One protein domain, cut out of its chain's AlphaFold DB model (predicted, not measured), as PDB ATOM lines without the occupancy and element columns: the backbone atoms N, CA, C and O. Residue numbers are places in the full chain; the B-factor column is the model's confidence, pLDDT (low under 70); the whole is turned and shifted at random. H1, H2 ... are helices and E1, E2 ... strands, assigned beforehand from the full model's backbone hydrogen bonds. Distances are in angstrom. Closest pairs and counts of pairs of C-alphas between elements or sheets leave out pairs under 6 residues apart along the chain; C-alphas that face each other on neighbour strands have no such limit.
ATOM      1  N   THR A   4      82.030 157.798 107.697       83.31
ATOM      2  CA  THR A   4      80.886 156.879 107.629       83.31
ATOM      3  C   THR A   4      80.952 155.822 108.732       83.31
ATOM      4  O   THR A   4      79.988 155.654 109.478       83.31
ATOM      5  N   MET A   5      82.102 155.162 108.906       80.88
ATOM      6  CA  MET A   5      82.295 154.166 109.967       80.88
ATOM      7  C   MET A   5      82.207 154.780 111.371       80.88
ATOM      8  O   MET A   5      81.626 154.168 112.265       80.88
ATOM      9  N   LYS A   6      82.717 156.006 111.572       84.12
ATOM     10  CA  LYS A   6      82.573 156.727 112.855       84.12
ATOM     11  C   LYS A   6      81.109 157.042 113.183       84.12
ATOM     12  O   LYS A   6      80.710 156.966 114.346       84.12
ATOM     13  N   SER A   7      80.317 157.397 112.173       86.25
ATOM     14  CA  SER A   7      78.887 157.691 112.322       86.25
ATOM     15  C   SER A   7      78.078 156.436 112.666       86.25
ATOM     16  O   SER A   7      77.313 156.435 113.636       86.25
ATOM     17  N   ILE A   8      78.322 155.335 111.943       83.56
ATOM     18  CA  ILE A   8      77.745 154.015 112.247       83.56
ATOM     19  C   ILE A   8      78.079 153.629 113.688       83.56
ATOM     20  O   ILE A   8      77.184 153.305 114.465       83.56
ATOM     21  N   PHE A   9      79.350 153.752 114.075       82.00
ATOM     22  CA  PHE A   9      79.782 153.466 115.435       82.00
ATOM     23  C   PHE A   9      79.041 154.308 116.479       82.00
ATOM     24  O   PHE A   9      78.501 153.758 117.437       82.00
ATOM     25  N   SER A  10      78.989 155.628 116.297       84.94
ATOM     26  CA  SER A  10      78.317 156.531 117.238       84.94
ATOM     27  C   SER A  10      76.843 156.158 117.409       84.94
ATOM     28  O   SER A  10      76.327 156.147 118.527       84.94
ATOM     29  N   THR A  11      76.189 155.766 116.312       85.38
ATOM     30  CA  THR A  11      74.805 155.281 116.308       85.38
ATOM     31  C   THR A  11      74.670 153.967 117.077       85.38
ATOM     32  O   THR A  11      73.816 153.865 117.958       85.38
ATOM     33  N   CYS A  12      75.524 152.975 116.812       82.75
ATOM     34  CA  CYS A  12      75.527 151.709 117.547       82.75
ATOM     35  C   CYS A  12      75.785 151.932 119.040       82.75
ATOM     36  O   CYS A  12      75.013 151.460 119.866       82.75
ATOM     37  N   LYS A  13      76.804 152.716 119.410       84.81
ATOM     38  CA  LYS A  13      77.127 153.016 120.811       84.81
ATOM     39  C   LYS A  13      75.963 153.694 121.527       84.81
ATOM     40  O   LYS A  13      75.625 153.290 122.635       84.81
ATOM     41  N   LYS A  14      75.323 154.689 120.904       86.38
ATOM     42  CA  LYS A  14      74.176 155.383 121.503       86.38
ATOM     43  C   LYS A  14      73.021 154.422 121.796       86.38
ATOM     44  O   LYS A  14      72.437 154.508 122.866       86.38
ATOM     45  N   ASN A  15      72.715 153.513 120.870       85.94
ATOM     46  CA  ASN A  15      71.542 152.641 120.977       85.94
ATOM     47  C   ASN A  15      71.797 151.335 121.746       85.94
ATOM     48  O   ASN A  15      70.865 150.777 122.312       85.94
ATOM     49  N   LEU A  16      73.035 150.834 121.759       83.75
ATOM     50  CA  LEU A  16      73.376 149.527 122.334       83.75
ATOM     51  C   LEU A  16      74.072 149.622 123.696       83.75
ATOM     52  O   LEU A  16      74.107 148.629 124.418       83.75
ATOM     53  N   SER A  17      74.595 150.792 124.081       82.12
ATOM     54  CA  SER A  17      75.356 150.939 125.335       82.12
ATOM     55  C   SER A  17      74.550 150.640 126.600       82.12
ATOM     56  O   SER A  17      75.139 150.244 127.602       82.12
ATOM     57  N   SER A  18      73.221 150.787 126.561       82.06
ATOM     58  CA  SER A  18      72.326 150.402 127.661       82.06
ATOM     59  C   SER A  18      72.145 148.889 127.797       82.06
ATOM     60  O   SER A  18      71.814 148.417 128.877       82.06
ATOM     61  N   TYR A  19      72.348 148.137 126.714       81.31
ATOM     62  CA  TYR A  19      72.167 146.684 126.679       81.31
ATOM     63  C   TYR A  19      73.476 145.935 126.925       81.31
ATOM     64  O   TYR A  19      73.468 144.840 127.477       81.31
ATOM     65  N   CYS A  20      74.608 146.515 126.516       73.56
ATOM     66  CA  CYS A  20      75.920 145.924 126.722       73.56
ATOM     67  C   CYS A  20      77.004 147.007 126.774       73.56
ATOM     68  O   CYS A  20      77.067 147.899 125.920       73.56
ATOM     69  N   ARG A  21      77.904 146.909 127.760       74.31
ATOM     70  CA  ARG A  21      79.139 147.699 127.767       74.31
ATOM     71  C   ARG A  21      80.028 147.211 126.629       74.31
ATOM     72  O   ARG A  21      80.561 146.111 126.682       74.31
ATOM     73  N   TYR A  22      80.206 148.060 125.626       69.81
ATOM     74  CA  TYR A  22      80.980 147.742 124.436       69.81
ATOM     75  C   TYR A  22      82.116 148.751 124.241       69.81
ATOM     76  O   TYR A  22      81.883 149.965 124.172       69.81
ATOM     77  N   ALA A  23      83.348 148.245 124.152       69.12
ATOM     78  CA  ALA A  23      84.502 149.001 123.684       69.12
ATOM     79  C   ALA A  23      84.587 148.842 122.167       69.12
ATOM     80  O   ALA A  23      84.608 147.726 121.653       69.12
ATOM     81  N   PHE A  24      84.608 149.959 121.448       69.50
ATOM     82  CA  PHE A  24      84.729 149.904 120.001       69.50
ATOM     83  C   PHE A  24      86.177 149.854 119.592       69.50
ATOM     84  O   PHE A  24      86.891 150.854 119.637       69.50
ATOM     85  N   ASP A  25      86.545 148.664 119.161       78.31
ATOM     86  CA  ASP A  25      87.782 148.381 118.481       78.31
ATOM     87  C   ASP A  25      87.419 147.847 117.087       78.31
ATOM     88  O   ASP A  25      86.984 146.702 116.965       78.31
ATOM     89  N   PRO A  26      87.450 148.688 116.035       76.31
ATOM     90  CA  PRO A  26      87.077 148.264 114.694       76.31
ATOM     91  C   PRO A  26      88.147 147.330 114.123       76.31
ATOM     92  O   PRO A  26      89.133 147.781 113.537       76.31
ATOM     93  N   HIS A  27      87.914 146.029 114.245       85.12
ATOM     94  CA  HIS A  27      88.758 144.980 113.685       85.12
ATOM     95  C   HIS A  27      87.934 143.970 112.877       85.12
ATOM     96  O   HIS A  27      86.715 143.876 113.005       85.12
ATOM     97  N   VAL A  28      88.620 143.203 112.030       83.44
ATOM     98  CA  VAL A  28      88.067 142.010 111.380       83.44
ATOM     99  C   VAL A  28      88.773 140.815 111.997       83.44
ATOM    100  O   VAL A  28      89.982 140.658 111.831       83.44
ATOM    101  N   SER A  29      88.036 139.992 112.734       85.31
ATOM    102  CA  SER A  29      88.579 138.746 113.267       85.31
ATOM    103  C   SER A  29      88.817 137.761 112.121       85.31
ATOM    104  O   SER A  29      87.927 137.530 111.307       85.31
ATOM    105  N   LEU A  30      90.027 137.204 112.042       83.19
ATOM    106  CA  LEU A  30      90.419 136.269 110.978       83.19
ATOM    107  C   LEU A  30      90.333 134.799 111.416       83.19
ATOM    108  O   LEU A  30      90.121 133.928 110.578       83.19
ATOM    109  N   ALA A  31      90.506 134.518 112.711       82.94
ATOM    110  CA  ALA A  31      90.463 133.175 113.285       82.94
ATOM    111  C   ALA A  31      90.055 133.227 114.770       82.94
ATOM    112  O   ALA A  31      90.383 134.194 115.460       82.94
ATOM    113  N   TYR A  32      89.381 132.175 115.251       82.06
ATOM    114  CA  TYR A  32      88.960 131.993 116.645       82.06
ATOM    115  C   TYR A  32      89.280 130.573 117.118       82.06
ATOM    116  O   TYR A  32      88.845 129.606 116.495       82.06
ATOM    117  N   GLY A  33      89.997 130.437 118.232       82.12
ATOM    118  CA  GLY A  33      90.325 129.134 118.807       82.12
ATOM    119  C   GLY A  33      91.590 129.156 119.660       82.12
ATOM    120  O   GLY A  33      92.265 130.180 119.775       82.12
ATOM    121  N   ASN A  34      91.905 128.001 120.243       81.88
ATOM    122  CA  ASN A  34      93.161 127.775 120.949       81.88
ATOM    123  C   ASN A  34      94.223 127.354 119.932       81.88
ATOM    124  O   ASN A  34      94.080 126.323 119.273       81.88
ATOM    125  N   TYR A  35      95.278 128.152 119.796       82.88
ATOM    126  CA  TYR A  35      96.344 127.908 118.832       82.88
ATOM    127  C   TYR A  35      97.713 128.095 119.477       82.88
ATOM    128  O   TYR A  35      97.890 128.970 120.320       82.88
ATOM    129  N   GLU A  36      98.691 127.326 119.000       87.00
ATOM    130  CA  GLU A  36     100.105 127.587 119.277       87.00
ATOM    131  C   GLU A  36     100.515 128.933 118.637       87.00
ATOM    132  O   GLU A  36     100.340 129.092 117.414       87.00
ATOM    133  N   PRO A  37     101.050 129.902 119.409       82.56
ATOM    134  CA  PRO A  37     101.340 131.260 118.938       82.56
ATOM    135  C   PRO A  37     102.219 131.323 117.681       82.56
ATOM    136  O   PRO A  37     101.975 132.123 116.772       82.56
ATOM    137  N   GLU A  38     103.219 130.452 117.579       82.88
ATOM    138  CA  GLU A  38     104.175 130.441 116.473       82.88
ATOM    139  C   GLU A  38     103.498 130.032 115.159       82.88
ATOM    140  O   GLU A  38     103.737 130.633 114.106       82.88
ATOM    141  N   LYS A  39     102.599 129.040 115.207       84.56
ATOM    142  CA  LYS A  39     101.898 128.538 114.014       84.56
ATOM    143  C   LYS A  39     100.979 129.603 113.428       84.56
ATOM    144  O   LYS A  39     100.985 129.813 112.211       84.56
ATOM    145  N   ILE A  40     100.220 130.297 114.278       85.75
ATOM    146  CA  ILE A  40      99.284 131.319 113.805       85.75
ATOM    147  C   ILE A  40     100.010 132.559 113.283       85.75
ATOM    148  O   ILE A  40      99.602 133.114 112.264       85.75
ATOM    149  N   TYR A  41     101.139 132.940 113.886       84.19
ATOM    150  CA  TYR A  41     101.961 134.049 113.404       84.19
ATOM    151  C   TYR A  41     102.482 133.813 111.979       84.19
ATOM    152  O   TYR A  41     102.372 134.684 111.109       84.19
ATOM    153  N   HIS A  42     103.010 132.615 111.705       86.12
ATOM    154  CA  HIS A  42     103.487 132.260 110.368       86.12
ATOM    155  C   HIS A  42     102.361 132.187 109.333       86.12
ATOM    156  O   HIS A  42     102.572 132.594 108.187       86.12
ATOM    157  N   ALA A  43     101.179 131.699 109.719       86.25
ATOM    158  CA  ALA A  43     100.006 131.683 108.851       86.25
ATOM    159  C   ALA A  43      99.510 133.108 108.544       86.25
ATOM    160  O   ALA A  43      99.307 133.449 107.379       86.25
ATOM    161  N   ALA A  44      99.406 133.967 109.564       86.50
ATOM    162  CA  ALA A  44      98.928 135.341 109.433       86.50
ATOM    163  C   ALA A  44      99.794 136.181 108.481       86.50
ATOM    164  O   ALA A  44      99.261 136.949 107.684       86.50
ATOM    165  N   LYS A  45     101.122 135.987 108.481       87.38
ATOM    166  CA  LYS A  45     102.047 136.673 107.556       87.38
ATOM    167  C   LYS A  45     101.773 136.417 106.074       87.38
ATOM    168  O   LYS A  45     102.215 137.201 105.239       87.38
ATOM    169  N   ARG A  46     101.103 135.314 105.737       88.88
ATOM    170  CA  ARG A  46     100.792 134.946 104.348       88.88
ATOM    171  C   ARG A  46      99.488 135.573 103.853       88.88
ATOM    172  O   ARG A  46      99.188 135.476 102.666       88.88
ATOM    173  N   ILE A  47      98.711 136.195 104.737       87.38
ATOM    174  CA  ILE A  47      97.434 136.813 104.389       87.38
ATOM    175  C   ILE A  47      97.713 138.162 103.723       87.38
ATOM    176  O   ILE A  47      98.239 139.084 104.344       87.38
ATOM    177  N   SER A  48      97.347 138.287 102.447       87.19
ATOM    178  CA  SER A  48      97.387 139.569 101.743       87.19
ATOM    179  C   SER A  48      96.264 140.470 102.256       87.19
ATOM    180  O   SER A  48      95.086 140.135 102.124       87.19
ATOM    181  N   VAL A  49      96.621 141.611 102.849       81.62
ATOM    182  CA  VAL A  49      95.648 142.580 103.367       81.62
ATOM    183  C   VAL A  49      95.418 143.670 102.318       81.62
ATOM    184  O   VAL A  49      96.352 144.405 101.981       81.62
ATOM    185  N   PRO A  50      94.192 143.822 101.788       85.69
ATOM    186  CA  PRO A  50      93.906 144.872 100.822       85.69
ATOM    187  C   PRO A  50      93.976 146.256 101.479       85.69
ATOM    188  O   PRO A  50      93.592 146.446 102.632       85.69
ATOM    189  N   LYS A  51      94.396 147.272 100.712       87.00
ATOM    190  CA  LYS A  51      94.484 148.668 101.187       87.00
ATOM    191  C   LYS A  51      93.123 149.250 101.601       87.00
ATOM    192  O   LYS A  51      93.070 150.199 102.382       87.00
ATOM    193  N   LYS A  52      92.030 148.732 101.032       86.25
ATOM    194  CA  LYS A  52      90.650 149.148 101.309       86.25
ATOM    195  C   LYS A  52      89.732 147.928 101.297       86.25
ATOM    196  O   LYS A  52      89.893 147.051 100.454       86.25
ATOM    197  N   LEU A  53      88.752 147.927 102.195       84.25
ATOM    198  CA  LEU A  53      87.644 146.976 102.230       84.25
ATOM    199  C   LEU A  53      86.336 147.748 102.068       84.25
ATOM    200  O   LEU A  53      86.175 148.818 102.659       84.25
ATOM    201  N   ASN A  54      85.422 147.197 101.276       85.38
ATOM    202  CA  ASN A  54      84.065 147.710 101.119       85.38
ATOM    203  C   ASN A  54      83.099 146.746 101.808       85.38
ATOM    204  O   ASN A  54      83.255 145.532 101.696       85.38
ATOM    205  N   PHE A  55      82.095 147.287 102.492       85.31
ATOM    206  CA  PHE A  55      81.056 146.508 103.161       85.31
ATOM    207  C   PHE A  55      79.728 146.727 102.442       85.31
ATOM    208  O   PHE A  55      79.355 147.869 102.184       85.31
ATOM    209  N   SER A  56      79.018 145.642 102.144       88.94
ATOM    210  CA  SER A  56      77.679 145.680 101.543       88.94
ATOM    211  C   SER A  56      76.563 145.720 102.584       88.94
ATOM    212  O   SER A  56      75.398 145.848 102.229       88.94
ATOM    213  N   GLY A  57      76.872 145.588 103.874       88.81
ATOM    214  CA  GLY A  57      75.851 145.571 104.908       88.81
ATOM    215  C   GLY A  57      76.394 145.473 106.325       88.81
ATOM    216  O   GLY A  57      77.595 145.319 106.540       88.81
ATOM    217  N   ILE A  58      75.476 145.567 107.282       87.56
ATOM    218  CA  ILE A  58      75.703 145.434 108.721       87.56
ATOM    219  C   ILE A  58      74.648 144.481 109.272       87.56
ATOM    220  O   ILE A  58      73.464 144.634 108.971       87.56
ATOM    221  N   SER A  59      75.069 143.550 110.122       90.44
ATOM    222  CA  SER A  59      74.170 142.668 110.861       90.44
ATOM    223  C   SER A  59      74.349 142.827 112.362       90.44
ATOM    224  O   SER A  59      75.456 143.084 112.836       90.44
ATOM    225  N   LEU A  60      73.269 142.610 113.106       87.62
ATOM    226  CA  LEU A  60      73.321 142.338 114.537       87.62
ATOM    227  C   LEU A  60      73.080 140.846 114.745       87.62
ATOM    228  O   LEU A  60      72.119 140.298 114.203       87.62
ATOM    229  N   PHE A  61      73.930 140.216 115.545       90.00
ATOM    230  CA  PHE A  61      73.840 138.798 115.861       90.00
ATOM    231  C   PHE A  61      73.556 138.590 117.342       90.00
ATOM    232  O   PHE A  61      74.051 139.331 118.193       90.00
ATOM    233  N   ARG A  62      72.804 137.535 117.638       88.88
ATOM    234  CA  ARG A  62      72.811 136.882 118.940       88.88
ATOM    235  C   ARG A  62      73.876 135.795 118.887       88.88
ATOM    236  O   ARG A  62      73.771 134.879 118.079       88.88
ATOM    237  N   THR A  63      74.902 135.928 119.717       88.12
ATOM    238  CA  THR A  63      76.043 135.005 119.761       88.12
ATOM    239  C   THR A  63      75.891 134.011 120.913       88.12
ATOM    240  O   THR A  63      75.479 134.406 122.004       88.12
ATOM    241  N   GLY A  64      76.261 132.751 120.687       81.81
ATOM    242  CA  GLY A  64      76.419 131.701 121.704       81.81
ATOM    243  C   GLY A  64      77.830 131.100 121.665       81.81
ATOM    244  O   GLY A  64      78.652 131.539 120.859       81.81
ATOM    245  N   GLU A  65      78.122 130.119 122.527       79.75
ATOM    246  CA  GLU A  65      79.446 129.469 122.565       79.75
ATOM    247  C   GLU A  65      79.815 128.786 121.235       79.75
ATOM    248  O   GLU A  65      80.845 129.143 120.660       79.75
ATOM    249  N   PRO A  66      79.012 127.861 120.677       85.81
ATOM    250  CA  PRO A  66      79.298 127.346 119.345       85.81
ATOM    251  C   PRO A  66      78.922 128.389 118.285       85.81
ATOM    252  O   PRO A  66      77.824 128.946 118.323       85.81
ATOM    253  N   ILE A  67      79.801 128.621 117.304       84.81
ATOM    254  CA  ILE A  67      79.541 129.557 116.192       84.81
ATOM    255  C   ILE A  67      78.267 129.190 115.419       84.81
ATOM    256  O   ILE A  67      77.522 130.065 114.994       84.81
ATOM    257  N   ASP A  68      77.958 127.896 115.342       88.00
ATOM    258  CA  ASP A  68      76.762 127.367 114.684       88.00
ATOM    259  C   ASP A  68      75.458 127.738 115.413       88.00
ATOM    260  O   ASP A  68      74.375 127.617 114.847       88.00
ATOM    261  N   SER A  69      75.538 128.218 116.661       91.12
ATOM    262  CA  SER A  69      74.382 128.757 117.390       91.12
ATOM    263  C   SER A  69      74.128 130.242 117.133       91.12
ATOM    264  O   SER A  69      73.189 130.809 117.695       91.12
ATOM    265  N   TRP A  70      74.968 130.903 116.333       93.19
ATOM    266  CA  TRP A  70      74.831 132.332 116.092       93.19
ATOM    267  C   TRP A  70      73.647 132.609 115.179       93.19
ATOM    268  O   TRP A  70      73.501 132.024 114.109       93.19
ATOM    269  N   GLU A  71      72.823 133.570 115.581       94.62
ATOM    270  CA  GLU A  71      71.602 133.914 114.864       94.62
ATOM    271  C   GLU A  71      71.624 135.378 114.435       94.62
ATOM    272  O   GLU A  71      71.898 136.274 115.241       94.62
ATOM    273  N   VAL A  72      71.308 135.632 113.164       93.75
ATOM    274  CA  VAL A  72      71.113 136.991 112.650       93.75
ATOM    275  C   VAL A  72      69.811 137.543 113.229       93.75
ATOM    276  O   VAL A  72      68.729 137.115 112.846       93.75
ATOM    277  N   LEU A  73      69.908 138.545 114.100       91.94
ATOM    278  CA  LEU A  73      68.735 139.262 114.608       91.94
ATOM    279  C   LEU A  73      68.219 140.282 113.590       91.94
ATOM    280  O   LEU A  73      67.024 140.542 113.498       91.94
ATOM    281  N   THR A  74      69.127 140.910 112.843       91.44
ATOM    282  CA  THR A  74      68.779 141.870 111.792       91.44
ATOM    283  C   THR A  74      69.948 142.075 110.835       91.44
ATOM    284  O   THR A  74      71.103 142.018 111.252       91.44
ATOM    285  N   TYR A  75      69.640 142.364 109.570       91.31
ATOM    286  CA  TYR A  75      70.589 142.765 108.531       91.31
ATOM    287  C   TYR A  75      70.140 144.082 107.887       91.31
ATOM    288  O   TYR A  75      68.943 144.352 107.719       91.31
ATOM    289  N   ARG A  76      71.103 144.928 107.532       87.75
ATOM    290  CA  ARG A  76      70.906 146.185 106.811       87.75
ATOM    291  C   ARG A  76      71.916 146.266 105.683       87.75
ATOM    292  O   ARG A  76      73.115 146.253 105.937       87.75
ATOM    293  N   HIS A  77      71.430 146.385 104.455       88.19
ATOM    294  CA  HIS A  77      72.278 146.643 103.300       88.19
ATOM    295  C   HIS A  77      72.843 148.073 103.354       88.19
ATOM    296  O   HIS A  77      72.154 149.004 103.776       88.19
ATOM    297  N   LEU A  78      74.093 148.246 102.931       81.12
ATOM    298  CA  LEU A  78      74.762 149.535 102.789       81.12
ATOM    299  C   LEU A  78      74.970 149.823 101.300       81.12
ATOM    300  O   LEU A  78      75.738 149.127 100.643       81.12
TER     301      LEU A  78
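Overview. This is residues 4 to 78 of the 81 residues of an uncharacterized protein of marine metagenome (UniProt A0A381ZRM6). This is a loose, open shape: helix H1 and the two-stranded hairpin of E1 and E2 lie at one end, and the short helix H2 lies alone at the far end, at the turn of a wide loop made by two long links. The chain leaves H1, runs out through residues 17 to 36 to H2, and comes back through residues 45 to 56 to the hairpin, with few contacts between the parts. The printed part has 75 residues, with two named helices and two named strands in the order H1, H2, E1, E2; under half of the residues are in named elements, and the class is mixed, helices and strands. The sheet has the order E1 - E2 and is antiparallel. The whole is loose, with a radius of gyration of the C-alphas of 15.5 A and spans of 40 by 32 by 22 A.

Along the chain. H1 takes residues 4 to 16 and measures 18.1 A from first to last C-alpha; C-alpha 4 is at (80.886, 156.879, 107.629). H2 takes residues 37 to 44 and measures 10.6 A; C-alpha 37 is at (101.340, 131.260, 118.938). E1 takes residues 57 to 62 and measures 16.8 A. E2 takes residues 71 to 77 and measures 17.2 A; C-alpha 77 is at (72.278, 146.643, 103.300).

Arrangement. E1 and E2 are a hairpin, antiparallel neighbours with 165 degrees between their N-to-C directions. The C-alphas of Gly 57 and His 77 face each other at 4.1 A, and those of Arg 62 and Glu 71 at 5.2 A. Across the pair, N 58 and O 76 are within hydrogen-bond range at 2.8 A, as are N 71 and O 62 at 3.0 A. H1 is apart from E1 and from E2, with no C-alpha of the one within 8 A of the other. H2 is likewise apart from H1 and from E2, with no C-alpha of H2 within 8 A of either. In H1 and H2 every O i to N i+4 pair is within hydrogen-bond range.

Size, cuts and confidence. The C-alphas of Ser 18 and His 42, the two farthest apart, are 40.0 A from each other. The links from H1 to H2, of 20 residues, and from H2 to E1, of 12 residues, are long; the link from E1 to E2, of 8 residues, is short. Residues 14 to 20, of which 14 to 16 belong to H1, stand free, as do residues 33 to 39, of which 37 to 39 belong to H2, and residues 48 to 53. The printed part has no cut. The mean pLDDT of the printed part of this model is 84.6, and residues 22 to 24 are under 70.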